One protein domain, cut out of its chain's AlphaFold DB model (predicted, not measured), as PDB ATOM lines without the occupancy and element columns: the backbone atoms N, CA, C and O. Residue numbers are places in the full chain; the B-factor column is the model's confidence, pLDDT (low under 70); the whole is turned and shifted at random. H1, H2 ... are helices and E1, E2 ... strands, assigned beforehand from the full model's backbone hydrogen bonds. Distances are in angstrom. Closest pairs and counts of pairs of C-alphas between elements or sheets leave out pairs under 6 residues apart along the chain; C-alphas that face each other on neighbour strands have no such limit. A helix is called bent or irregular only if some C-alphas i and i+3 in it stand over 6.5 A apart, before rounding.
ATOM      1  N   THR A  39     120.576 134.715 188.700       63.56
ATOM      2  CA  THR A  39     119.396 135.155 187.962       63.56
ATOM      3  C   THR A  39     118.190 134.994 188.878       63.56
ATOM      4  O   THR A  39     118.011 133.953 189.504       63.56
ATOM      5  N   ALA A  40     117.391 136.051 189.011       73.98
ATOM      6  CA  ALA A  40     116.137 136.026 189.768       73.98
ATOM      7  C   ALA A  40     114.924 135.692 188.875       73.98
ATOM      8  O   ALA A  40     113.778 135.757 189.316       73.98
ATOM      9  N   PHE A  41     115.178 135.362 187.608       83.39
ATOM     10  CA  PHE A  41     114.203 134.863 186.650       83.39
ATOM     11  C   PHE A  41     114.458 133.376 186.384       83.39
ATOM     12  O   PHE A  41     115.567 132.877 186.588       83.39
ATOM     13  N   THR A  42     113.445 132.664 185.898       85.72
ATOM     14  CA  THR A  42     113.595 131.253 185.516       85.72
ATOM     15  C   THR A  42     113.834 131.141 184.018       85.72
ATOM     16  O   THR A  42     112.999 131.556 183.219       85.72
ATOM     17  N   LEU A  43     114.960 130.552 183.618       88.97
ATOM     18  CA  LEU A  43     115.248 130.231 182.221       88.97
ATOM     19  C   LEU A  43     114.967 128.754 181.963       88.97
ATOM     20  O   LEU A  43     115.643 127.891 182.527       88.97
ATOM     21  N   THR A  44     114.004 128.444 181.098       89.68
ATOM     22  CA  THR A  44     113.783 127.043 180.720       89.68
ATOM     23  C   THR A  44     114.906 126.535 179.805       89.68
ATOM     24  O   THR A  44     115.526 127.319 179.077       89.68
ATOM     25  N   PRO A  45     115.207 125.222 179.818       89.50
ATOM     26  CA  PRO A  45     116.185 124.644 178.904       89.50
ATOM     27  C   PRO A  45     115.837 124.944 177.432       89.50
ATOM     28  O   PRO A  45     114.727 124.616 177.004       89.50
ATOM     29  N   PRO A  46     116.764 125.503 176.628       92.16
ATOM     30  CA  PRO A  46     116.465 125.882 175.252       92.16
ATOM     31  C   PRO A  46     116.031 124.705 174.370       92.16
ATOM     32  O   PRO A  46     116.782 123.746 174.138       92.16
ATOM     33  N   LYS A  47     114.838 124.821 173.787       96.16
ATOM     34  CA  LYS A  47     114.286 123.892 172.793       96.16
ATOM     35  C   LYS A  47     114.718 124.308 171.387       96.16
ATOM     36  O   LYS A  47     113.927 124.815 170.598       96.16
ATOM     37  N   ILE A  48     116.004 124.120 171.094       96.32
ATOM     38  CA  ILE A  48     116.574 124.408 169.770       96.32
ATOM     39  C   ILE A  48     116.639 123.125 168.947       96.32
ATOM     40  O   ILE A  48     117.263 122.141 169.371       96.32
ATOM     41  N   PHE A  49     116.008 123.155 167.775       96.59
ATOM     42  CA  PHE A  49     116.010 122.066 166.805       96.59
ATOM     43  C   PHE A  49     117.170 122.210 165.825       96.59
ATOM     44  O   PHE A  49     117.404 123.276 165.263       96.59
ATOM     45  N   PHE A  50     117.880 121.111 165.599       96.20
ATOM     46  CA  PHE A  50     118.963 121.027 164.626       96.20
ATOM     47  C   PHE A  50     118.613 119.951 163.611       96.20
ATOM     48  O   PHE A  50     118.077 118.902 163.980       96.20
ATOM     49  N   ASN A  51     118.970 120.150 162.346       90.15
ATOM     50  CA  ASN A  51     118.940 119.045 161.399       90.15
ATOM     51  C   ASN A  51     120.149 118.129 161.650       90.15
ATOM     52  O   ASN A  51     121.254 118.355 161.162       90.15
ATOM     53  N   ALA A  52     119.925 117.072 162.437       79.64
ATOM     54  CA  ALA A  52     120.972 116.210 163.000       79.64
ATOM     55  C   ALA A  52     121.944 115.596 161.973       79.64
ATOM     56  O   ALA A  52     123.061 115.247 162.336       79.64
ATOM     57  N   ARG A  53     121.553 115.511 160.692       84.53
ATOM     58  CA  ARG A  53     122.430 115.063 159.595       84.53
ATOM     59  C   ARG A  53     123.631 115.986 159.357       84.53
ATOM     60  O   ARG A  53     124.650 115.516 158.875       84.53
ATOM     61  N   PHE A  54     123.510 117.276 159.671       87.80
ATOM     62  CA  PHE A  54     124.562 118.266 159.420       87.80
ATOM     63  C   PHE A  54     125.350 118.625 160.676       87.80
ATOM     64  O   PHE A  54     126.551 118.881 160.590       87.80
ATOM     65  N   VAL A  55     124.684 118.660 161.834       90.39
ATOM     66  CA  VAL A  55     125.260 119.176 163.080       90.39
ATOM     67  C   VAL A  55     125.456 118.040 164.083       90.39
ATOM     68  O   VAL A  55     124.468 117.553 164.637       90.39
ATOM     69  N   PRO A  56     126.702 117.638 164.384       89.28
ATOM     70  CA  PRO A  56     126.994 116.642 165.407       89.28
ATOM     71  C   PRO A  56     126.385 116.984 166.779       89.28
ATOM     72  O   PRO A  56     126.422 118.152 167.181       89.28
ATOM     73  N   PRO A  57     125.904 115.989 167.555       91.01
ATOM     74  CA  PRO A  57     125.285 116.208 168.868       91.01
ATOM     75  C   PRO A  57     126.139 117.027 169.844       91.01
ATOM     76  O   PRO A  57     125.608 117.841 170.599       91.01
ATOM     77  N   PHE A  58     127.464 116.856 169.798       92.00
ATOM     78  CA  PHE A  58     128.403 117.639 170.601       92.00
ATOM     79  C   PHE A  58     128.244 119.151 170.359       92.00
ATOM     80  O   PHE A  58     128.079 119.913 171.308       92.00
ATOM     81  N   TYR A  59     128.192 119.587 169.097       92.80
ATOM     82  CA  TYR A  59     128.010 121.002 168.757       92.80
ATOM     83  C   TYR A  59     126.631 121.526 169.111       92.80
ATOM     84  O   TYR A  59     126.523 122.654 169.578       92.80
ATOM     85  N   GLN A  60     125.592 120.705 168.972       94.43
ATOM     86  CA  GLN A  60     124.249 121.091 169.406       94.43
ATOM     87  C   GLN A  60     124.217 121.382 170.913       94.43
ATOM     88  O   GLN A  60     123.636 122.379 171.343       94.43
ATOM     89  N   LYS A  61     124.865 120.528 171.718       94.13
ATOM     90  CA  LYS A  61     124.949 120.685 173.176       94.13
ATOM     91  C   LYS A  61     125.701 121.957 173.561       94.13
ATOM     92  O   LYS A  61     125.183 122.742 174.357       94.13
ATOM     93  N   GLU A  62     126.876 122.184 172.978       95.03
ATOM     94  CA  GLU A  62     127.670 123.387 173.255       95.03
ATOM     95  C   GLU A  62     126.947 124.666 172.803       95.03
ATOM     96  O   GLU A  62     126.945 125.658 173.530       95.03
ATOM     97  N   PHE A  63     126.242 124.626 171.668       95.71
ATOM     98  CA  PHE A  63     125.444 125.748 171.168       95.71
ATOM     99  C   PHE A  63     124.300 126.123 172.114       95.71
ATOM    100  O   PHE A  63     124.163 127.290 172.486       95.71
ATOM    101  N   LYS A  64     123.516 125.136 172.570       96.12
ATOM    102  CA  LYS A  64     122.439 125.355 173.553       96.12
ATOM    103  C   LYS A  64     122.986 125.930 174.859       96.12
ATOM    104  O   LYS A  64     122.432 126.896 175.376       96.12
ATOM    105  N   LYS A  65     124.095 125.375 175.359       94.08
ATOM    106  CA  LYS A  65     124.754 125.838 176.587       94.08
ATOM    107  C   LYS A  65     125.208 127.294 176.479       94.08
ATOM    108  O   LYS A  65     124.949 128.071 177.396       94.08
ATOM    109  N   ALA A  66     125.852 127.665 175.373       94.27
ATOM    110  CA  ALA A  66     126.311 129.032 175.150       94.27
ATOM    111  C   ALA A  66     125.135 130.024 175.114       94.27
ATOM    112  O   ALA A  66     125.190 131.065 175.764       94.27
ATOM    113  N   ILE A  67     124.032 129.663 174.445       95.15
ATOM    114  CA  ILE A  67     122.811 130.486 174.410       95.15
ATOM    115  C   ILE A  67     122.250 130.705 175.814       95.15
ATOM    116  O   ILE A  67     121.991 131.848 176.187       95.15
ATOM    117  N   THR A  68     122.103 129.644 176.614       92.26
ATOM    118  CA  THR A  68     121.629 129.761 178.002       92.26
ATOM    119  C   THR A  68     122.488 130.743 178.798       92.26
ATOM    120  O   THR A  68     121.956 131.619 179.477       92.26
ATOM    121  N   GLN A  69     123.815 130.628 178.691       91.23
ATOM    122  CA  GLN A  69     124.755 131.488 179.412       91.23
ATOM    123  C   GLN A  69     124.641 132.958 178.990       91.23
ATOM    124  O   GLN A  69     124.627 133.844 179.844       91.23
ATOM    125  N   GLN A  70     124.525 133.225 177.689       92.15
ATOM    126  CA  GLN A  70     124.451 134.592 177.183       92.15
ATOM    127  C   GLN A  70     123.106 135.263 177.484       92.15
ATOM    128  O   GLN A  70     123.083 136.439 177.842       92.15
ATOM    129  N   ILE A  71     121.996 134.522 177.403       91.60
ATOM    130  CA  ILE A  71     120.671 135.027 177.797       91.60
ATOM    131  C   ILE A  71     120.647 135.349 179.293       91.60
ATOM    132  O   ILE A  71     120.215 136.438 179.672       91.60
ATOM    133  N   ALA A  72     121.157 134.438 180.133       88.87
ATOM    134  CA  ALA A  72     121.306 134.674 181.568       88.87
ATOM    135  C   ALA A  72     122.060 135.978 181.840       88.87
ATOM    136  O   ALA A  72     121.629 136.785 182.660       88.87
ATOM    137  N   TYR A  73     123.139 136.222 181.095       87.73
ATOM    138  CA  TYR A  73     123.914 137.450 181.199       87.73
ATOM    139  C   TYR A  73     123.134 138.711 180.796       87.73
ATOM    140  O   TYR A  73     123.125 139.681 181.555       87.73
ATOM    141  N   PHE A  74     122.462 138.714 179.641       88.87
ATOM    142  CA  PHE A  74     121.699 139.883 179.178       88.87
ATOM    143  C   PHE A  74     120.587 140.309 180.143       88.87
ATOM    144  O   PHE A  74     120.222 141.488 180.184       88.87
ATOM    145  N   LEU A  75     120.059 139.360 180.917       86.65
ATOM    146  CA  LEU A  75     118.906 139.544 181.796       86.65
ATOM    147  C   LEU A  75     119.250 139.401 183.284       86.65
ATOM    148  O   LEU A  75     118.358 139.237 184.107       86.65
ATOM    149  N   LYS A  76     120.533 139.474 183.647       83.74
ATOM    150  CA  LYS A  76     121.020 139.222 185.013       83.74
ATOM    151  C   LYS A  76     120.338 140.072 186.097       83.74
ATOM    152  O   LYS A  76     120.114 139.583 187.195       83.74
ATOM    153  N   ASP A  77     119.976 141.310 185.760       81.13
ATOM    154  CA  ASP A  77     119.371 142.291 186.674       81.13
ATOM    155  C   ASP A  77     117.833 142.316 186.573       81.13
ATOM    156  O   ASP A  77     117.179 143.241 187.051       81.13
ATOM    157  N   LYS A  78     117.242 141.333 185.887       80.27
ATOM    158  CA  LYS A  78     115.800 141.211 185.687       80.27
ATOM    159  C   LYS A  78     115.249 140.054 186.532       80.27
ATOM    160  O   LYS A  78     115.925 139.044 186.736       80.27
ATOM    161  N   SER A  79     114.034 140.203 187.050       79.20
ATOM    162  CA  SER A  79     113.433 139.268 188.010       79.20
ATOM    163  C   SER A  79     111.944 139.043 187.742       79.20
ATOM    164  O   SER A  79     111.334 139.754 186.948       79.20
ATOM    165  N   ALA A  80     111.377 138.039 188.421       82.80
ATOM    166  CA  ALA A  80     109.937 137.773 188.495       82.80
ATOM    167  C   ALA A  80     109.243 137.315 187.195       82.80
ATOM    168  O   ALA A  80     108.019 137.339 187.125       82.80
ATOM    169  N   PHE A  81     109.994 136.812 186.211       86.95
ATOM    170  CA  PHE A  81     109.432 136.135 185.037       86.95
ATOM    171  C   PHE A  81     110.112 134.795 184.734       86.95
ATOM    172  O   PHE A  81     111.169 134.440 185.268       86.95
ATOM    173  N   ILE A  82     109.482 134.053 183.838       89.85
ATOM    174  CA  ILE A  82     109.947 132.831 183.206       89.85
ATOM    175  C   ILE A  82     110.204 133.150 181.736       89.85
ATOM    176  O   ILE A  82     109.390 133.794 181.075       89.85
ATOM    177  N   LEU A  83     111.336 132.681 181.224       92.18
ATOM    178  CA  LEU A  83     111.708 132.823 179.827       92.18
ATOM    179  C   LEU A  83     111.750 131.449 179.155       92.18
ATOM    180  O   LEU A  83     112.551 130.578 179.520       92.18
ATOM    181  N   ASN A  84     110.898 131.267 178.152       94.95
ATOM    182  CA  ASN A  84     110.911 130.105 177.280       94.95
ATOM    183  C   ASN A  84     111.763 130.394 176.056       94.95
ATOM    184  O   ASN A  84     111.527 131.359 175.336       94.95
ATOM    185  N   VAL A  85     112.771 129.552 175.830       95.86
ATOM    186  CA  VAL A  85     113.682 129.706 174.696       95.86
ATOM    187  C   VAL A  85     113.483 128.550 173.736       95.86
ATOM    188  O   VAL A  85     113.673 127.385 174.093       95.86
ATOM    189  N   SER A  86     113.140 128.870 172.497       97.55
ATOM    190  CA  SER A  86     113.035 127.906 171.406       97.55
ATOM    191  C   SER A  86     113.746 128.426 170.160       97.55
ATOM    192  O   SER A  86     114.269 129.540 170.139       97.55
ATOM    193  N   GLY A  87     113.868 127.595 169.129       97.41
ATOM    194  CA  GLY A  87     114.496 128.023 167.886       97.41
ATOM    195  C   GLY A  87     114.901 126.876 166.982       97.41
ATOM    196  O   GLY A  87     114.634 125.702 167.256       97.41
ATOM    197  N   ASN A  88     115.595 127.219 165.907       97.44
ATOM    198  CA  ASN A  88     116.137 126.252 164.964       97.44
ATOM    199  C   ASN A  88     117.513 126.672 164.444       97.44
ATOM    200  O   ASN A  88     117.866 127.848 164.442       97.44
ATOM    201  N   VAL A  89     118.287 125.679 164.015       97.65
ATOM    202  CA  VAL A  89     119.528 125.841 163.259       97.65
ATOM    203  C   VAL A  89     119.529 124.777 162.169       97.65
ATOM    204  O   VAL A  89     119.700 123.585 162.439       97.65
ATOM    205  N   PHE A  90     119.321 125.210 160.932       96.89
ATOM    206  CA  PHE A  90     119.219 124.345 159.771       96.89
ATOM    207  C   PHE A  90     120.285 124.665 158.741       96.89
ATOM    208  O   PHE A  90     120.499 125.811 158.348       96.89
ATOM    209  N   PHE A  91     120.924 123.599 158.288       96.75
ATOM    210  CA  PHE A  91     121.919 123.625 157.234       96.75
ATOM    211  C   PHE A  91     121.386 123.002 155.949       96.75
ATOM    212  O   PHE A  91     120.642 122.024 155.980       96.75
ATOM    213  N   SER A  92     121.801 123.536 154.811       95.45
ATOM    214  CA  SER A  92     121.531 122.949 153.498       95.45
ATOM    215  C   SER A  92     122.677 123.267 152.551       95.45
ATOM    216  O   SER A  92     123.365 124.272 152.721       95.45
ATOM    217  N   PHE A  93     122.905 122.413 151.558       94.14
ATOM    218  CA  PHE A  93     123.783 122.776 150.452       94.14
ATOM    219  C   PHE A  93     122.994 123.574 149.427       94.14
ATOM    220  O   PHE A  93     121.855 123.234 149.109       94.14
ATOM    221  N   GLU A  94     123.612 124.631 148.920       92.68
ATOM    222  CA  GLU A  94     123.065 125.370 147.790       92.68
ATOM    223  C   GLU A  94     123.290 124.613 146.485       92.68
ATOM    224  O   GLU A  94     124.155 123.738 146.390       92.68
ATOM    225  N   GLU A  95     122.526 124.992 145.463       88.48
ATOM    226  CA  GLU A  95     122.814 124.564 144.102       88.48
ATOM    227  C   GLU A  95     124.225 125.020 143.707       88.48
ATOM    228  O   GLU A  95     124.628 126.162 143.956       88.48
ATOM    229  N   ASN A  96     124.997 124.111 143.108       79.73
ATOM    230  CA  ASN A  96     126.364 124.416 142.716       79.73
ATOM    231  C   ASN A  96     126.355 125.485 141.612       79.73
ATOM    232  O   ASN A  96     125.743 125.272 140.562       79.73
ATOM    233  N   PRO A  97     127.047 126.620 141.796       80.87
ATOM    234  CA  PRO A  97     127.192 127.600 140.730       80.87
ATOM    235  C   PRO A  97     127.916 126.990 139.527       80.87
ATOM    236  O   PRO A  97     128.871 126.229 139.670       80.87
ATOM    237  N   LYS A  98     127.447 127.351 138.331       84.20
ATOM    238  CA  LYS A  98     127.852 126.720 137.066       84.20
ATOM    239  C   LYS A  98     129.264 127.098 136.607       84.20
ATOM    240  O   LYS A  98     129.856 126.367 135.822       84.20
ATOM    241  N   ASP A  99     129.791 128.232 137.067       91.31
ATOM    242  CA  ASP A  99     131.084 128.761 136.634       91.31
ATOM    243  C   ASP A  99     131.764 129.648 137.700       91.31
ATOM    244  O   ASP A  99     131.175 130.028 138.718       91.31
ATOM    245  N   LEU A 100     133.029 130.010 137.447       92.24
ATOM    246  CA  LEU A 100     133.838 130.850 138.340       92.24
ATOM    247  C   LEU A 100     133.262 132.260 138.551       92.24
ATOM    248  O   LEU A 100     133.471 132.847 139.615       92.24
ATOM    249  N   LYS A 101     132.545 132.819 137.567       94.34
ATOM    250  CA  LYS A 101     131.924 134.147 137.684       94.34
ATOM    251  C   LYS A 101     130.761 134.087 138.673       94.34
ATOM    252  O   LYS A 101     130.686 134.929 139.566       94.34
ATOM    253  N   ALA A 102     129.914 133.066 138.571       93.86
ATOM    254  CA  ALA A 102     128.823 132.805 139.500       93.86
ATOM    255  C   ALA A 102     129.341 132.529 140.920       93.86
ATOM    256  O   ALA A 102     128.801 133.089 141.875       93.86
ATOM    257  N   ILE A 103     130.429 131.760 141.071       94.45
ATOM    258  CA  ILE A 103     131.087 131.555 142.376       94.45
ATOM    259  C   ILE A 103     131.541 132.896 142.965       94.45
ATOM    260  O   ILE A 103     131.258 133.183 144.129       94.45
ATOM    261  N   LYS A 104     132.207 133.743 142.168       95.30
ATOM    262  CA  LYS A 104     132.700 135.054 142.615       95.30
ATOM    263  C   LYS A 104     131.566 135.980 143.058       95.30
ATOM    264  O   LYS A 104     131.675 136.619 144.101       95.30
ATOM    265  N   GLU A 105     130.474 136.044 142.301       94.56
ATOM    266  CA  GLU A 105     129.301 136.833 142.696       94.56
ATOM    267  C   GLU A 105     128.621 136.267 143.943       94.56
ATOM    268  O   GLU A 105     128.177 137.028 144.807       94.56
ATOM    269  N   ARG A 106     128.577 134.937 144.081       94.02
ATOM    270  CA  ARG A 106     127.999 134.306 145.263       94.02
ATOM    271  C   ARG A 106     128.820 134.586 146.515       94.02
ATOM    272  O   ARG A 106     128.222 134.929 147.537       94.02
ATOM    273  N   LEU A 107     130.152 134.508 146.420       95.61
ATOM    274  CA  LEU A 107     131.089 134.772 147.516       95.61
ATOM    275  C   LEU A 107     130.856 136.137 148.163       95.61
ATOM    276  O   LEU A 107     130.800 136.201 149.390       95.61
ATOM    277  N   LYS A 108     130.598 137.192 147.378       95.09
ATOM    278  CA  LYS A 108     130.305 138.547 147.894       95.09
ATOM    279  C   LYS A 108     129.165 138.593 148.919       95.09
ATOM    280  O   LYS A 108     129.113 139.506 149.733       95.09
ATOM    281  N   LYS A 109     128.245 137.623 148.867       93.27
ATOM    282  CA  LYS A 109     127.077 137.496 149.754       93.27
ATOM    283  C   LYS A 109     127.280 136.467 150.878       93.27
ATOM    284  O   LYS A 109     126.315 136.079 151.533       93.27
ATOM    285  N   THR A 110     128.495 135.957 151.050       94.82
ATOM    286  CA  THR A 110     128.851 134.993 152.100       94.82
ATOM    287  C   THR A 110     129.596 135.672 153.238       94.82
ATOM    288  O   THR A 110     129.906 136.860 153.184       94.82
ATOM    289  N   ILE A 111     129.936 134.894 154.263       92.56
ATOM    290  CA  ILE A 111     130.802 135.358 155.350       92.56
ATOM    291  C   ILE A 111     132.276 135.533 154.926       92.56
ATOM    292  O   ILE A 111     133.053 136.111 155.679       92.56
ATOM    293  N   GLU A 112     132.667 135.039 153.743       93.26
ATOM    294  CA  GLU A 112     134.041 135.063 153.218       93.26
ATOM    295  C   GLU A 112     134.084 135.671 151.798       93.26
ATOM    296  O   GLU A 112     134.426 134.988 150.832       93.26
ATOM    297  N   PRO A 113     133.760 136.968 151.631       94.67
ATOM    298  CA  PRO A 113     133.605 137.593 150.312       94.67
ATOM    299  C   PRO A 113     134.878 137.660 149.464       94.67
ATOM    300  O   PRO A 113     134.789 137.814 148.248       94.67
ATOM    301  N   ASN A 114     136.045 137.514 150.092       93.29
ATOM    302  CA  ASN A 114     137.355 137.620 149.449       93.29
ATOM    303  C   ASN A 114     138.036 136.257 149.228       93.29
ATOM    304  O   ASN A 114     139.227 136.220 148.926       93.29
ATOM    305  N   ALA A 115     137.326 135.140 149.421       91.62
ATOM    306  CA  ALA A 115     137.896 133.819 149.173       91.62
ATOM    307  C   ALA A 115     138.236 133.617 147.686       91.62
ATOM    308  O   ALA A 115     137.600 134.203 146.809       91.62
ATOM    309  N   ASP A 116     139.219 132.760 147.396       91.52
ATOM    310  CA  ASP A 116     139.550 132.378 146.021       91.52
ATOM    311  C   ASP A 116     138.401 131.549 145.414       91.52
ATOM    312  O   ASP A 116     138.159 130.430 145.881       91.52
ATOM    313  N   PRO A 117     137.717 132.031 144.354       91.79
ATOM    314  CA  PRO A 117     136.636 131.290 143.710       91.79
ATOM    315  C   PRO A 117     137.060 129.903 143.213       91.79
ATOM    316  O   PRO A 117     136.241 128.990 143.204       91.79
ATOM    317  N   LYS A 118     138.330 129.715 142.826       90.37
ATOM    318  CA  LYS A 118     138.833 128.422 142.328       90.37
ATOM    319  C   LYS A 118     138.970 127.370 143.427       90.37
ATOM    320  O   LYS A 118     139.028 126.182 143.128       90.37
ATOM    321  N   ALA A 119     139.038 127.796 144.687       88.96
ATOM    322  CA  ALA A 119     139.144 126.900 145.831       88.96
ATOM    323  C   ALA A 119     137.774 126.453 146.365       88.96
ATOM    324  O   ALA A 119     137.709 125.515 147.163       88.96
ATOM    325  N   VAL A 120     136.687 127.121 145.965       90.49
ATOM    326  CA  VAL A 120     135.336 126.841 146.462       90.49
ATOM    327  C   VAL A 120     134.756 125.633 145.741       90.49
ATOM    328  O   VAL A 120     134.583 125.643 144.527       90.49
ATOM    329  N   MET A 121     134.404 124.613 146.516       88.23
ATOM    330  CA  MET A 121     133.702 123.433 146.033       88.23
ATOM    331  C   MET A 121     132.197 123.695 145.958       88.23
ATOM    332  O   MET A 121     131.586 123.454 144.922       88.23
ATOM    333  N   ARG A 122     131.590 124.158 147.062       91.42
ATOM    334  CA  ARG A 122     130.137 124.406 147.201       91.42
ATOM    335  C   ARG A 122     129.869 125.491 148.240       91.42
ATOM    336  O   ARG A 122     130.787 125.940 148.923       91.42
ATOM    337  N   PHE A 123     128.602 125.848 148.418       95.14
ATOM    338  CA  PHE A 123     128.153 126.733 149.492       95.14
ATOM    339  C   PHE A 123     127.251 125.982 150.472       95.14
ATOM    340  O   PHE A 123     126.325 125.273 150.074       95.14
ATOM    341  N   LEU A 124     127.539 126.148 151.760       94.96
ATOM    342  CA  LEU A 124     126.729 125.673 152.870       94.96
ATOM    343  C   LEU A 124     125.870 126.841 153.365       94.96
ATOM    344  O   LEU A 124     126.393 127.813 153.912       94.96
ATOM    345  N   ASN A 125     124.562 126.750 153.159       96.19
ATOM    346  CA  ASN A 125     123.584 127.715 153.638       96.19
ATOM    347  C   ASN A 125     123.164 127.373 155.073       96.19
ATOM    348  O   ASN A 125     122.883 126.212 155.385       96.19
ATOM    349  N   LEU A 126     123.092 128.393 155.922       97.27
ATOM    350  CA  LEU A 126     122.596 128.322 157.288       97.27
ATOM    351  C   LEU A 126     121.377 129.228 157.420       97.27
ATOM    352  O   LEU A 126     121.430 130.412 157.089       97.27
ATOM    353  N   GLN A 127     120.310 128.679 157.985       97.84
ATOM    354  CA  GLN A 127     119.179 129.433 158.510       97.84
ATOM    355  C   GLN A 127     119.034 129.095 159.987       97.84
ATOM    356  O   GLN A 127     118.992 127.923 160.362       97.84
ATOM    357  N   ALA A 128     118.990 130.112 160.835       98.25
ATOM    358  CA  ALA A 128     118.792 129.928 162.257       98.25
ATOM    359  C   ALA A 128     117.823 130.966 162.805       98.25
ATOM    360  O   ALA A 128     117.719 132.088 162.310       98.25
ATOM    361  N   SER A 129     117.127 130.588 163.863       98.00
ATOM    362  CA  SER A 129     116.253 131.488 164.596       98.00
ATOM    363  C   SER A 129     116.289 131.181 166.081       98.00
ATOM    364  O   SER A 129     116.487 130.036 166.495       98.00
ATOM    365  N   LEU A 130     116.094 132.227 166.871       98.00
ATOM    366  CA  LEU A 130     115.923 132.161 168.310       98.00
ATOM    367  C   LEU A 130     114.617 132.868 168.665       98.00
ATOM    368  O   LEU A 130     114.387 133.994 168.225       98.00
ATOM    369  N   ILE A 131     113.778 132.198 169.440       97.28
ATOM    370  CA  ILE A 131     112.493 132.698 169.910       97.28
ATOM    371  C   ILE A 131     112.544 132.736 171.434       97.28
ATOM    372  O   ILE A 131     112.918 131.749 172.071       97.28
ATOM    373  N   LEU A 132     112.214 133.891 172.002       95.48
ATOM    374  CA  LEU A 132     112.093 134.101 173.438       95.48
ATOM    375  C   LEU A 132     110.647 134.468 173.741       95.48
ATOM    376  O   LEU A 132     110.184 135.501 173.268       95.48
ATOM    377  N   GLU A 133     109.974 133.669 174.554       94.76
ATOM    378  CA  GLU A 133     108.638 133.971 175.073       94.76
ATOM    379  C   GLU A 133     108.763 134.251 176.569       94.76
ATOM    380  O   GLU A 133     109.362 133.457 177.302       94.76
ATOM    381  N   CYS A 134     108.236 135.381 177.023       92.51
ATOM    382  CA  CYS A 134     108.310 135.784 178.421       92.51
ATOM    383  C   CYS A 134     106.934 135.656 179.079       92.51
ATOM    384  O   CYS A 134     105.939 136.159 178.564       92.51
ATOM    385  N   VAL A 135     106.878 135.011 180.249       90.49
ATOM    386  CA  VAL A 135     105.651 134.874 181.050       90.49
ATOM    387  C   VAL A 135     105.917 135.122 182.546       90.49
ATOM    388  O   VAL A 135     106.998 134.783 183.019       90.49
ATOM    389  N   PRO A 136     104.962 135.647 183.335       88.72
ATOM    390  CA  PRO A 136     103.652 136.138 182.916       88.72
ATOM    391  C   PRO A 136     103.745 137.506 182.221       88.72
ATOM    392  O   PRO A 136     104.612 138.320 182.533       88.72
ATOM    393  N   GLN A 137     102.806 137.784 181.311       78.70
ATOM    394  CA  GLN A 137     102.763 139.043 180.547       78.70
ATOM    395  C   GLN A 137     102.680 140.296 181.436       78.70
ATOM    396  O   GLN A 137     103.106 141.366 181.025       78.70
ATOM    397  N   THR A 138     102.197 140.168 182.677       82.15
ATOM    398  CA  THR A 138     102.112 141.267 183.653       82.15
ATOM    399  C   THR A 138     103.470 141.785 184.128       82.15
ATOM    400  O   THR A 138     103.562 142.927 184.567       82.15
ATOM    401  N   THR A 139     104.518 140.962 184.066       79.31
ATOM    402  CA  THR A 139     105.888 141.320 184.481       79.31
ATOM    403  C   THR A 139     106.856 141.414 183.309       79.31
ATOM    404  O   THR A 139     108.009 141.810 183.477       79.31
ATOM    405  N   CYS A 140     106.421 140.977 182.130       84.33
ATOM    406  CA  CYS A 140     107.292 140.806 180.988       84.33
ATOM    407  C   CYS A 140     107.345 142.070 180.132       84.33
ATOM    408  O   CYS A 140     106.305 142.571 179.715       84.33
ATOM    409  N   PRO A 141     108.553 142.551 179.792       79.92
ATOM    410  CA  PRO A 141     108.703 143.740 178.959       79.92
ATOM    411  C   PRO A 141     108.404 143.456 177.473       79.92
ATOM    412  O   PRO A 141     108.414 144.351 176.633       79.92
ATOM    413  N   PHE A 142     108.170 142.191 177.121       86.74
ATOM    414  CA  PHE A 142     107.758 141.734 175.799       86.74
ATOM    415  C   PHE A 142     106.971 140.433 175.930       86.74
ATOM    416  O   PHE A 142     107.200 139.673 176.864       86.74
ATOM    417  N   ASP A 143     106.107 140.143 174.963       87.82
ATOM    418  CA  ASP A 143     105.443 138.840 174.874       87.82
ATOM    419  C   ASP A 143     106.373 137.814 174.205       87.82
ATOM    420  O   ASP A 143     106.896 136.903 174.849       87.82
ATOM    421  N   THR A 144     106.695 138.042 172.927       92.80
ATOM    422  CA  THR A 144     107.576 137.176 172.133       92.80
ATOM    423  C   THR A 144     108.616 137.981 171.351       92.80
ATOM    424  O   THR A 144     108.298 138.990 170.721       92.80
ATOM    425  N   LEU A 145     109.862 137.505 171.328       94.49
ATOM    426  CA  LEU A 145     110.937 138.023 170.480       94.49
ATOM    427  C   LEU A 145     111.440 136.954 169.521       94.49
ATOM    428  O   LEU A 145     111.915 135.911 169.953       94.49
ATOM    429  N   LEU A 146     111.419 137.264 168.223       96.26
ATOM    430  CA  LEU A 146     112.012 136.445 167.167       96.26
ATOM    431  C   LEU A 146     113.300 137.097 166.650       96.26
ATOM    432  O   LEU A 146     113.287 138.226 166.153       96.26
ATOM    433  N   ILE A 147     114.401 136.350 166.713       97.76
ATOM    434  CA  ILE A 147     115.711 136.739 166.190       97.76
ATOM    435  C   ILE A 147     116.107 135.771 165.069       97.76
ATOM    436  O   ILE A 147     116.600 134.680 165.358       97.76
ATOM    437  N   PRO A 148     115.888 136.125 163.792       97.86
ATOM    438  CA  PRO A 148     116.322 135.308 162.669       97.86
ATOM    439  C   PRO A 148     117.742 135.682 162.220       97.86
ATOM    440  O   PRO A 148     118.166 136.834 162.315       97.86
ATOM    441  N   THR A 149     118.469 134.716 161.669       97.77
ATOM    442  CA  THR A 149     119.701 134.947 160.910       97.77
ATOM    443  C   THR A 149     119.821 133.932 159.781       97.77
ATOM    444  O   THR A 149     119.426 132.773 159.918       97.77
ATOM    445  N   ALA A 150     120.364 134.365 158.650       97.27
ATOM    446  CA  ALA A 150     120.636 133.498 157.520       97.27
ATOM    447  C   ALA A 150     121.870 133.993 156.771       97.27
ATOM    448  O   ALA A 150     122.034 135.195 156.557       97.27
ATOM    449  N   PHE A 151     122.745 133.070 156.393       96.23
ATOM    450  CA  PHE A 151     123.941 133.366 155.611       96.23
ATOM    451  C   PHE A 151     124.534 132.076 155.053       96.23
ATOM    452  O   PHE A 151     124.171 130.971 155.450       96.23
ATOM    453  N   SER A 152     125.521 132.237 154.179       95.69
ATOM    454  CA  SER A 152     126.197 131.120 153.531       95.69
ATOM    455  C   SER A 152     127.689 131.138 153.801       95.69
ATOM    456  O   SER A 152     128.294 132.202 153.974       95.69
ATOM    457  N   VAL A 153     128.278 129.947 153.806       94.95
ATOM    458  CA  VAL A 153     129.704 129.718 154.034       94.95
ATOM    459  C   VAL A 153     130.259 128.874 152.887       94.95
ATOM    460  O   VAL A 153     129.663 127.845 152.561       94.95
ATOM    461  N   PRO A 154     131.368 129.275 152.242       94.14
ATOM    462  CA  PRO A 154     132.005 128.432 151.240       94.14
ATOM    463  C   PRO A 154     132.595 127.170 151.884       94.14
ATOM    464  O   PRO A 154     133.235 127.218 152.935       94.14
ATOM    465  N   VAL A 155     132.398 126.036 151.217       91.90
ATOM    466  CA  VAL A 155     133.096 124.779 151.493       91.90
ATOM    467  C   VAL A 155     134.183 124.627 150.444       91.90
ATOM    468  O   VAL A 155     133.908 124.713 149.248       91.90
ATOM    469  N   TYR A 156     135.414 124.409 150.890       88.90
ATOM    470  CA  TYR A 156     136.586 124.336 150.022       88.90
ATOM    471  C   TYR A 156     136.904 122.900 149.599       88.90
ATOM    472  O   TYR A 156     136.558 121.948 150.304       88.90
ATOM    473  N   TYR A 157     137.603 122.749 148.476       83.00
ATOM    474  CA  TYR A 157     138.248 121.481 148.133       83.00
ATOM    475  C   TYR A 157     139.308 121.122 149.183       83.00
ATOM    476  O   TYR A 157     140.023 121.997 149.673       83.00
ATOM    477  N   ALA A 158     139.392 119.839 149.542       69.11
ATOM    478  CA  ALA A 158     140.309 119.349 150.571       69.11
ATOM    479  C   ALA A 158     141.784 119.475 150.170       69.11
ATOM    480  O   ALA A 158     142.608 119.843 151.001       69.11
ATOM    481  N   ASN A 159     142.072 119.234 148.889       61.49
ATOM    482  CA  ASN A 159     143.394 119.270 148.272       61.49
ATOM    483  C   ASN A 159     143.292 119.953 146.901       61.49
ATOM    484  O   ASN A 159     142.282 119.807 146.205       61.49
ATOM    485  N   ARG A 160     144.336 120.670 146.475       54.74
ATOM    486  CA  ARG A 160     144.482 121.041 145.059       54.74
ATOM    487  C   ARG A 160     144.789 119.766 144.270       54.74
ATOM    488  O   ARG A 160     145.436 118.863 144.788       54.74
ATOM    489  N   LEU A 161     144.403 119.714 142.994       52.41
ATOM    490  CA  LEU A 161     144.691 118.596 142.073       52.41
ATOM    491  C   LEU A 161     146.199 118.292 141.860       52.41
ATOM    492  O   LEU A 161     146.536 117.470 141.018       52.41
ATOM    493  N   GLY A 162     147.109 118.927 142.606       51.84
ATOM    494  CA  GLY A 162     148.544 118.632 142.626       51.84
ATOM    495  C   GLY A 162     149.108 118.289 144.010       51.84
ATOM    496  O   GLY A 162     150.319 118.118 144.125       51.84
ATOM    497  N   ASP A 163     148.279 118.205 145.055       55.22
ATOM    498  CA  ASP A 163     148.755 117.888 146.403       55.22
ATOM    499  C   ASP A 163     148.906 116.369 146.598       55.22
ATOM    500  O   ASP A 163     148.200 115.565 145.987       55.22
ATOM    501  N   ASN A 164     149.856 115.973 147.453       57.07
ATOM    502  CA  ASN A 164     150.184 114.573 147.734       57.07
ATOM    503  C   ASN A 164     148.915 113.772 148.103       57.07
ATOM    504  O   ASN A 164     148.264 114.125 149.090       57.07
ATOM    505  N   PRO A 165     148.596 112.663 147.404       60.06
ATOM    506  CA  PRO A 165     147.404 111.861 147.673       60.06
ATOM    507  C   PRO A 165     147.251 111.386 149.123       60.06
ATOM    508  O   PRO A 165     146.143 111.211 149.619       60.06
ATOM    509  N   SER A 166     148.348 111.225 149.861       60.09
ATOM    510  CA  SER A 166     148.278 110.869 151.287       60.09
ATOM    511  C   SER A 166     147.543 111.913 152.153       60.09
ATOM    512  O   SER A 166     147.061 111.588 153.241       60.09
ATOM    513  N   LEU A 167     147.383 113.148 151.663       53.64
ATOM    514  CA  LEU A 167     146.634 114.220 152.325       53.64
ATOM    515  C   LEU A 167     145.114 114.146 152.092       53.64
ATOM    516  O   LEU A 167     144.382 114.906 152.725       53.64
ATOM    517  N   PHE A 168     144.602 113.245 151.234       51.02
ATOM    518  CA  PHE A 168     143.150 113.076 150.999       51.02
ATOM    519  C   PHE A 168     142.367 112.710 152.272       51.02
ATOM    520  O   PHE A 168     141.182 113.008 152.368       51.02
ATOM    521  N   SER A 169     143.030 112.192 153.313       53.88
ATOM    522  CA  SER A 169     142.423 111.955 154.638       53.88
ATOM    523  C   SER A 169     141.847 113.212 155.322       53.88
ATOM    524  O   SER A 169     141.206 113.104 156.365       53.88
ATOM    525  N   GLN A 170     142.046 114.410 154.755       58.96
ATOM    526  CA  GLN A 170     141.484 115.670 155.250       58.96
ATOM    527  C   GLN A 170     140.152 116.080 154.591       58.96
ATOM    528  O   GLN A 170     139.711 117.205 154.824       58.96
ATOM    529  N   GLU A 171     139.495 115.221 153.803       59.22
ATOM    530  CA  GLU A 171     138.240 115.561 153.102       59.22
ATOM    531  C   GLU A 171     137.151 116.145 154.016       59.22
ATOM    532  O   GLU A 171     136.622 117.223 153.737       59.22
ATOM    533  N   ASP A 172     136.902 115.536 155.177       67.13
ATOM    534  CA  ASP A 172     135.871 116.019 156.105       67.13
ATOM    535  C   ASP A 172     136.243 117.336 156.802       67.13
ATOM    536  O   ASP A 172     135.379 118.056 157.316       67.13
ATOM    537  N   LYS A 173     137.531 117.699 156.810       78.09
ATOM    538  CA  LYS A 173     138.029 118.887 157.507       78.09
ATOM    539  C   LYS A 173     137.486 120.169 156.889       78.09
ATOM    540  O   LYS A 173     137.229 121.125 157.621       78.09
ATOM    541  N   THR A 174     137.300 120.224 155.569       84.78
ATOM    542  CA  THR A 174     136.801 121.443 154.913       84.78
ATOM    543  C   THR A 174     135.334 121.688 155.231       84.78
ATOM    544  O   THR A 174     134.977 122.812 155.593       84.78
ATOM    545  N   TYR A 175     134.507 120.638 155.196       85.01
ATOM    546  CA  TYR A 175     133.118 120.702 155.648       85.01
ATOM    547  C   TYR A 175     133.039 121.080 157.127       85.01
ATOM    548  O   TYR A 175     132.316 122.002 157.500       85.01
ATOM    549  N   HIS A 176     133.831 120.417 157.969       86.03
ATOM    550  CA  HIS A 176     133.856 120.666 159.402       86.03
ATOM    551  C   HIS A 176     134.247 122.111 159.741       86.03
ATOM    552  O   HIS A 176     133.609 122.757 160.572       86.03
ATOM    553  N   ASN A 177     135.243 122.658 159.040       89.73
ATOM    554  CA  ASN A 177     135.619 124.061 159.168       89.73
ATOM    555  C   ASN A 177     134.464 124.985 158.759       89.73
ATOM    556  O   ASN A 177     134.140 125.914 159.496       89.73
ATOM    557  N   ALA A 178     133.813 124.732 157.619       92.50
ATOM    558  CA  ALA A 178     132.674 125.538 157.178       92.50
ATOM    559  C   ALA A 178     131.518 125.496 158.193       92.50
ATOM    560  O   ALA A 178     130.971 126.541 158.549       92.50
ATOM    561  N   LEU A 179     131.211 124.310 158.730       93.52
ATOM    562  CA  LEU A 179     130.207 124.108 159.772       93.52
ATOM    563  C   LEU A 179     130.530 124.914 161.037       93.52
ATOM    564  O   LEU A 179     129.669 125.633 161.542       93.52
ATOM    565  N   ILE A 180     131.762 124.836 161.544       94.03
ATOM    566  CA  ILE A 180     132.166 125.576 162.747       94.03
ATOM    567  C   ILE A 180     132.099 127.087 162.512       94.03
ATOM    568  O   ILE A 180     131.561 127.808 163.355       94.03
ATOM    569  N   LYS A 181     132.612 127.583 161.376       94.76
ATOM    570  CA  LYS A 181     132.519 129.011 161.033       94.76
ATOM    571  C   LYS A 181     131.065 129.467 161.004       94.76
ATOM    572  O   LYS A 181     130.743 130.518 161.559       94.76
ATOM    573  N   ALA A 182     130.193 128.658 160.406       96.15
ATOM    574  CA  ALA A 182     128.775 128.947 160.344       96.15
ATOM    575  C   ALA A 182     128.142 128.993 161.740       96.15
ATOM    576  O   ALA A 182     127.476 129.966 162.071       96.15
ATOM    577  N   LEU A 183     128.401 128.005 162.600       96.88
ATOM    578  CA  LEU A 183     127.878 127.990 163.969       96.88
ATOM    579  C   LEU A 183     128.362 129.191 164.791       96.88
ATOM    580  O   LEU A 183     127.553 129.839 165.452       96.88
ATOM    581  N   ASN A 184     129.649 129.539 164.711       96.32
ATOM    582  CA  ASN A 184     130.193 130.710 165.401       96.32
ATOM    583  C   ASN A 184     129.512 132.002 164.931       96.32
ATOM    584  O   ASN A 184     129.090 132.819 165.753       96.32
ATOM    585  N   LYS A 185     129.356 132.179 163.611       96.60
ATOM    586  CA  LYS A 185     128.689 133.361 163.053       96.60
ATOM    587  C   LYS A 185     127.208 133.404 163.421       96.60
ATOM    588  O   LYS A 185     126.717 134.471 163.778       96.60
ATOM    589  N   ALA A 186     126.516 132.265 163.382       97.52
ATOM    590  CA  ALA A 186     125.110 132.162 163.757       97.52
ATOM    591  C   ALA A 186     124.915 132.567 165.211       97.52
ATOM    592  O   ALA A 186     124.095 133.433 165.493       97.52
ATOM    593  N   TYR A 187     125.720 131.998 166.111       97.52
ATOM    594  CA  TYR A 187     125.704 132.359 167.520       97.52
ATOM    595  C   TYR A 187     125.896 133.864 167.708       97.52
ATOM    596  O   TYR A 187     125.052 134.517 168.314       97.52
ATOM    597  N   TYR A 188     126.957 134.429 167.124       96.89
ATOM    598  CA  TYR A 188     127.233 135.857 167.241       96.89
ATOM    599  C   TYR A 188     126.059 136.710 166.742       96.89
ATOM    600  O   TYR A 188     125.607 137.602 167.453       96.89
ATOM    601  N   SER A 189     125.533 136.420 165.549       97.31
ATOM    602  CA  SER A 189     124.423 137.175 164.956       97.31
ATOM    603  C   SER A 189     123.124 137.058 165.754       97.31
ATOM    604  O   SER A 189     122.416 138.053 165.893       97.31
ATOM    605  N   LEU A 190     122.814 135.882 166.310       98.15
ATOM    606  CA  LEU A 190     121.647 135.706 167.180       98.15
ATOM    607  C   LEU A 190     121.791 136.521 168.470       98.15
ATOM    608  O   LEU A 190     120.844 137.182 168.884       98.15
ATOM    609  N   MET A 191     122.969 136.508 169.097       97.32
ATOM    610  CA  MET A 191     123.199 137.266 170.330       97.32
ATOM    611  C   MET A 191     123.210 138.775 170.075       97.32
ATOM    612  O   MET A 191     122.652 139.532 170.862       97.32
ATOM    613  N   GLU A 192     123.765 139.209 168.942       96.97
ATOM    614  CA  GLU A 192     123.718 140.605 168.509       96.97
ATOM    615  C   GLU A 192     122.284 141.079 168.252       96.97
ATOM    616  O   GLU A 192     121.885 142.148 168.715       96.97
ATOM    617  N   GLY A 193     121.495 140.283 167.526       97.01
ATOM    618  CA  GLY A 193     120.093 140.590 167.268       97.01
ATOM    619  C   GLY A 193     119.275 140.637 168.557       97.01
ATOM    620  O   GLY A 193     118.468 141.550 168.739       97.01
ATOM    621  N   LEU A 194     119.527 139.702 169.475       95.64
ATOM    622  CA  LEU A 194     118.873 139.669 170.777       95.64
ATOM    623  C   LEU A 194     119.211 140.906 171.618       95.64
ATOM    624  O   LEU A 194     118.298 141.561 172.115       95.64
ATOM    625  N   GLU A 195     120.492 141.264 171.739       94.06
ATOM    626  CA  GLU A 195     120.921 142.466 172.466       94.06
ATOM    627  C   GLU A 195     120.228 143.721 171.914       94.06
ATOM    628  O   GLU A 195     119.659 144.504 172.676       94.06
ATOM    629  N   LYS A 196     120.197 143.879 170.581       94.80
ATOM    630  CA  LYS A 196     119.518 145.006 169.922       94.80
ATOM    631  C   LYS A 196     118.030 145.065 170.270       94.80
ATOM    632  O   LYS A 196     117.534 146.143 170.592       94.80
ATOM    633  N   ARG A 197     117.320 143.932 170.233       93.38
ATOM    634  CA  ARG A 197     115.888 143.878 170.580       93.38
ATOM    635  C   ARG A 197     115.644 144.206 172.050       93.38
ATOM    636  O   ARG A 197     114.782 145.028 172.341       93.38
ATOM    637  N   LEU A 198     116.425 143.625 172.959       90.35
ATOM    638  CA  LEU A 198     116.296 143.886 174.395       90.35
ATOM    639  C   LEU A 198     116.578 145.356 174.740       90.35
ATOM    640  O   LEU A 198     115.885 145.927 175.579       90.35
ATOM    641  N   ASN A 199     117.555 145.985 174.085       88.88
ATOM    642  CA  ASN A 199     117.845 147.406 174.283       88.88
ATOM    643  C   ASN A 199     116.741 148.310 173.718       88.88
ATOM    644  O   ASN A 199     116.390 149.299 174.354       88.88
ATOM    645  N   ALA A 200     116.159 147.964 172.564       88.81
ATOM    646  CA  ALA A 200     115.040 148.716 171.999       88.81
ATOM    647  C   ALA A 200     113.819 148.720 172.934       88.81
ATOM    648  O   ALA A 200     113.200 149.763 173.117       88.81
ATOM    649  N   ILE A 201     113.524 147.584 173.573       85.07
ATOM    650  CA  ILE A 201     112.444 147.473 174.562       85.07
ATOM    651  C   ILE A 201     112.724 148.348 175.785       85.07
ATOM    652  O   ILE A 201     111.875 149.140 176.175       85.07
ATOM    653  N   LYS A 202     113.937 148.265 176.348       77.44
ATOM    654  CA  LYS A 202     114.328 149.098 177.497       77.44
ATOM    655  C   LYS A 202     114.178 150.587 177.209       77.44
ATOM    656  O   LYS A 202     113.812 151.318 178.111       77.44
ATOM    657  N   ASN A 203     114.477 151.027 175.987       70.59
ATOM    658  CA  ASN A 203     114.359 152.434 175.605       70.59
ATOM    659  C   ASN A 203     112.904 152.862 175.362       70.59
ATOM    660  O   ASN A 203     112.595 154.035 175.537       70.59
ATOM    661  N   ALA A 204     112.024 151.937 174.971       68.87
ATOM    662  CA  ALA A 204     110.602 152.215 174.788       68.87
ATOM    663  C   ALA A 204     109.860 152.408 176.123       68.87
ATOM    664  O   ALA A 204     108.908 153.172 176.159       68.87
TER     665      ALA A 204
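AT A GLANCE: This is residues 39 to 204 of the 207 residues of an uncharacterized protein of Helicobacter pylori (strain ATCC 700392 / 26695) (UniProt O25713). A long, narrow, twisted sheet has two helices side by side over one face: the very long H3 runs slantwise over E4 and E5, and the shorter H1 is next to it over E3 and, only just, E2. The small helix H2 sits at one end, by the start of E4 and the last part of E5, and residues 161 to 166 stick out. The printed part has 166 residues, with named elements in the order E1, E2, H1, E3, H2, E4, E5, H3, of mixed class. In the branched sheet E1 and E2 are parallel to E3, while E3 and E4, and E4 and E5, are antiparallel. The whole is loose, with a radius of gyration of the C-alphas of 19.3 A, and is a rod spanning 65 by 30 by 22 A.

HOW THE PARTS SIT: E1, residues 40 to 43, and E2, residues 47 to 50, lie on one side of E3, residues 79 to 93; N 42 and O 81 are 3.0 A apart, and N 47 and O 85 are 2.8 A apart, both within hydrogen-bond range. H1, residues 57 to 74, is on the sheet at a height of 8.6 A, and E2, H1 and E3 form a strand-helix-strand unit, two parallel neighbour strands with a helix between, with a left-handed crossover. E4, residues 120 to 135, lies on the other side of E3, with N 88 and O 129 at 3.0 A. E4 and E5, residues 144 to 156, form a hairpin, with N 128 and O 149 at 2.8 A. H2, residues 100 to 107, is over E4 and E5 at a height of 9.9 A. H3, residues 165 to 204, is on the same face as H1, at a height of 7.9 A; its closest C-alphas to E5 are those of Thr 174 and Tyr 156, 5.7 A apart. With residues 183 to 195 alone it touches H1, at a shallow tilt of 23 degrees, the same way; the closest C-alphas are those of Phe 74 and Glu 195, 7.2 A apart. H2 is apart from H1 and H3. In H1 and H2 every O i to N i+4 pair is within hydrogen-bond range, in H3 29 of 36.

IN THESE COORDINATES: E1 begins at C-alpha 40, (116.137, 136.026, 189.768). H1 is 26.1 A long, E3 42.3 A, E4 46.3 A and E5 38.7 A. E3 bends by 51 degrees at residue 82. H3, 61.0 A long, has a kink of 33 degrees near residue 172 and is irregular, with C-alphas 169 and 172 at 7.8 A; it ends at C-alpha 204, (110.602, 152.215, 174.788).

THE WHOLE: The C-alphas farthest apart, of Thr 138 and Gly 162, are 66.0 A apart. The printed part has no cut, and the link from H2 to E4 is long, with 12 residues. The mean pLDDT of the printed part is 88.1; residue 39, residues 158 to 172 and residue 204 are under 70.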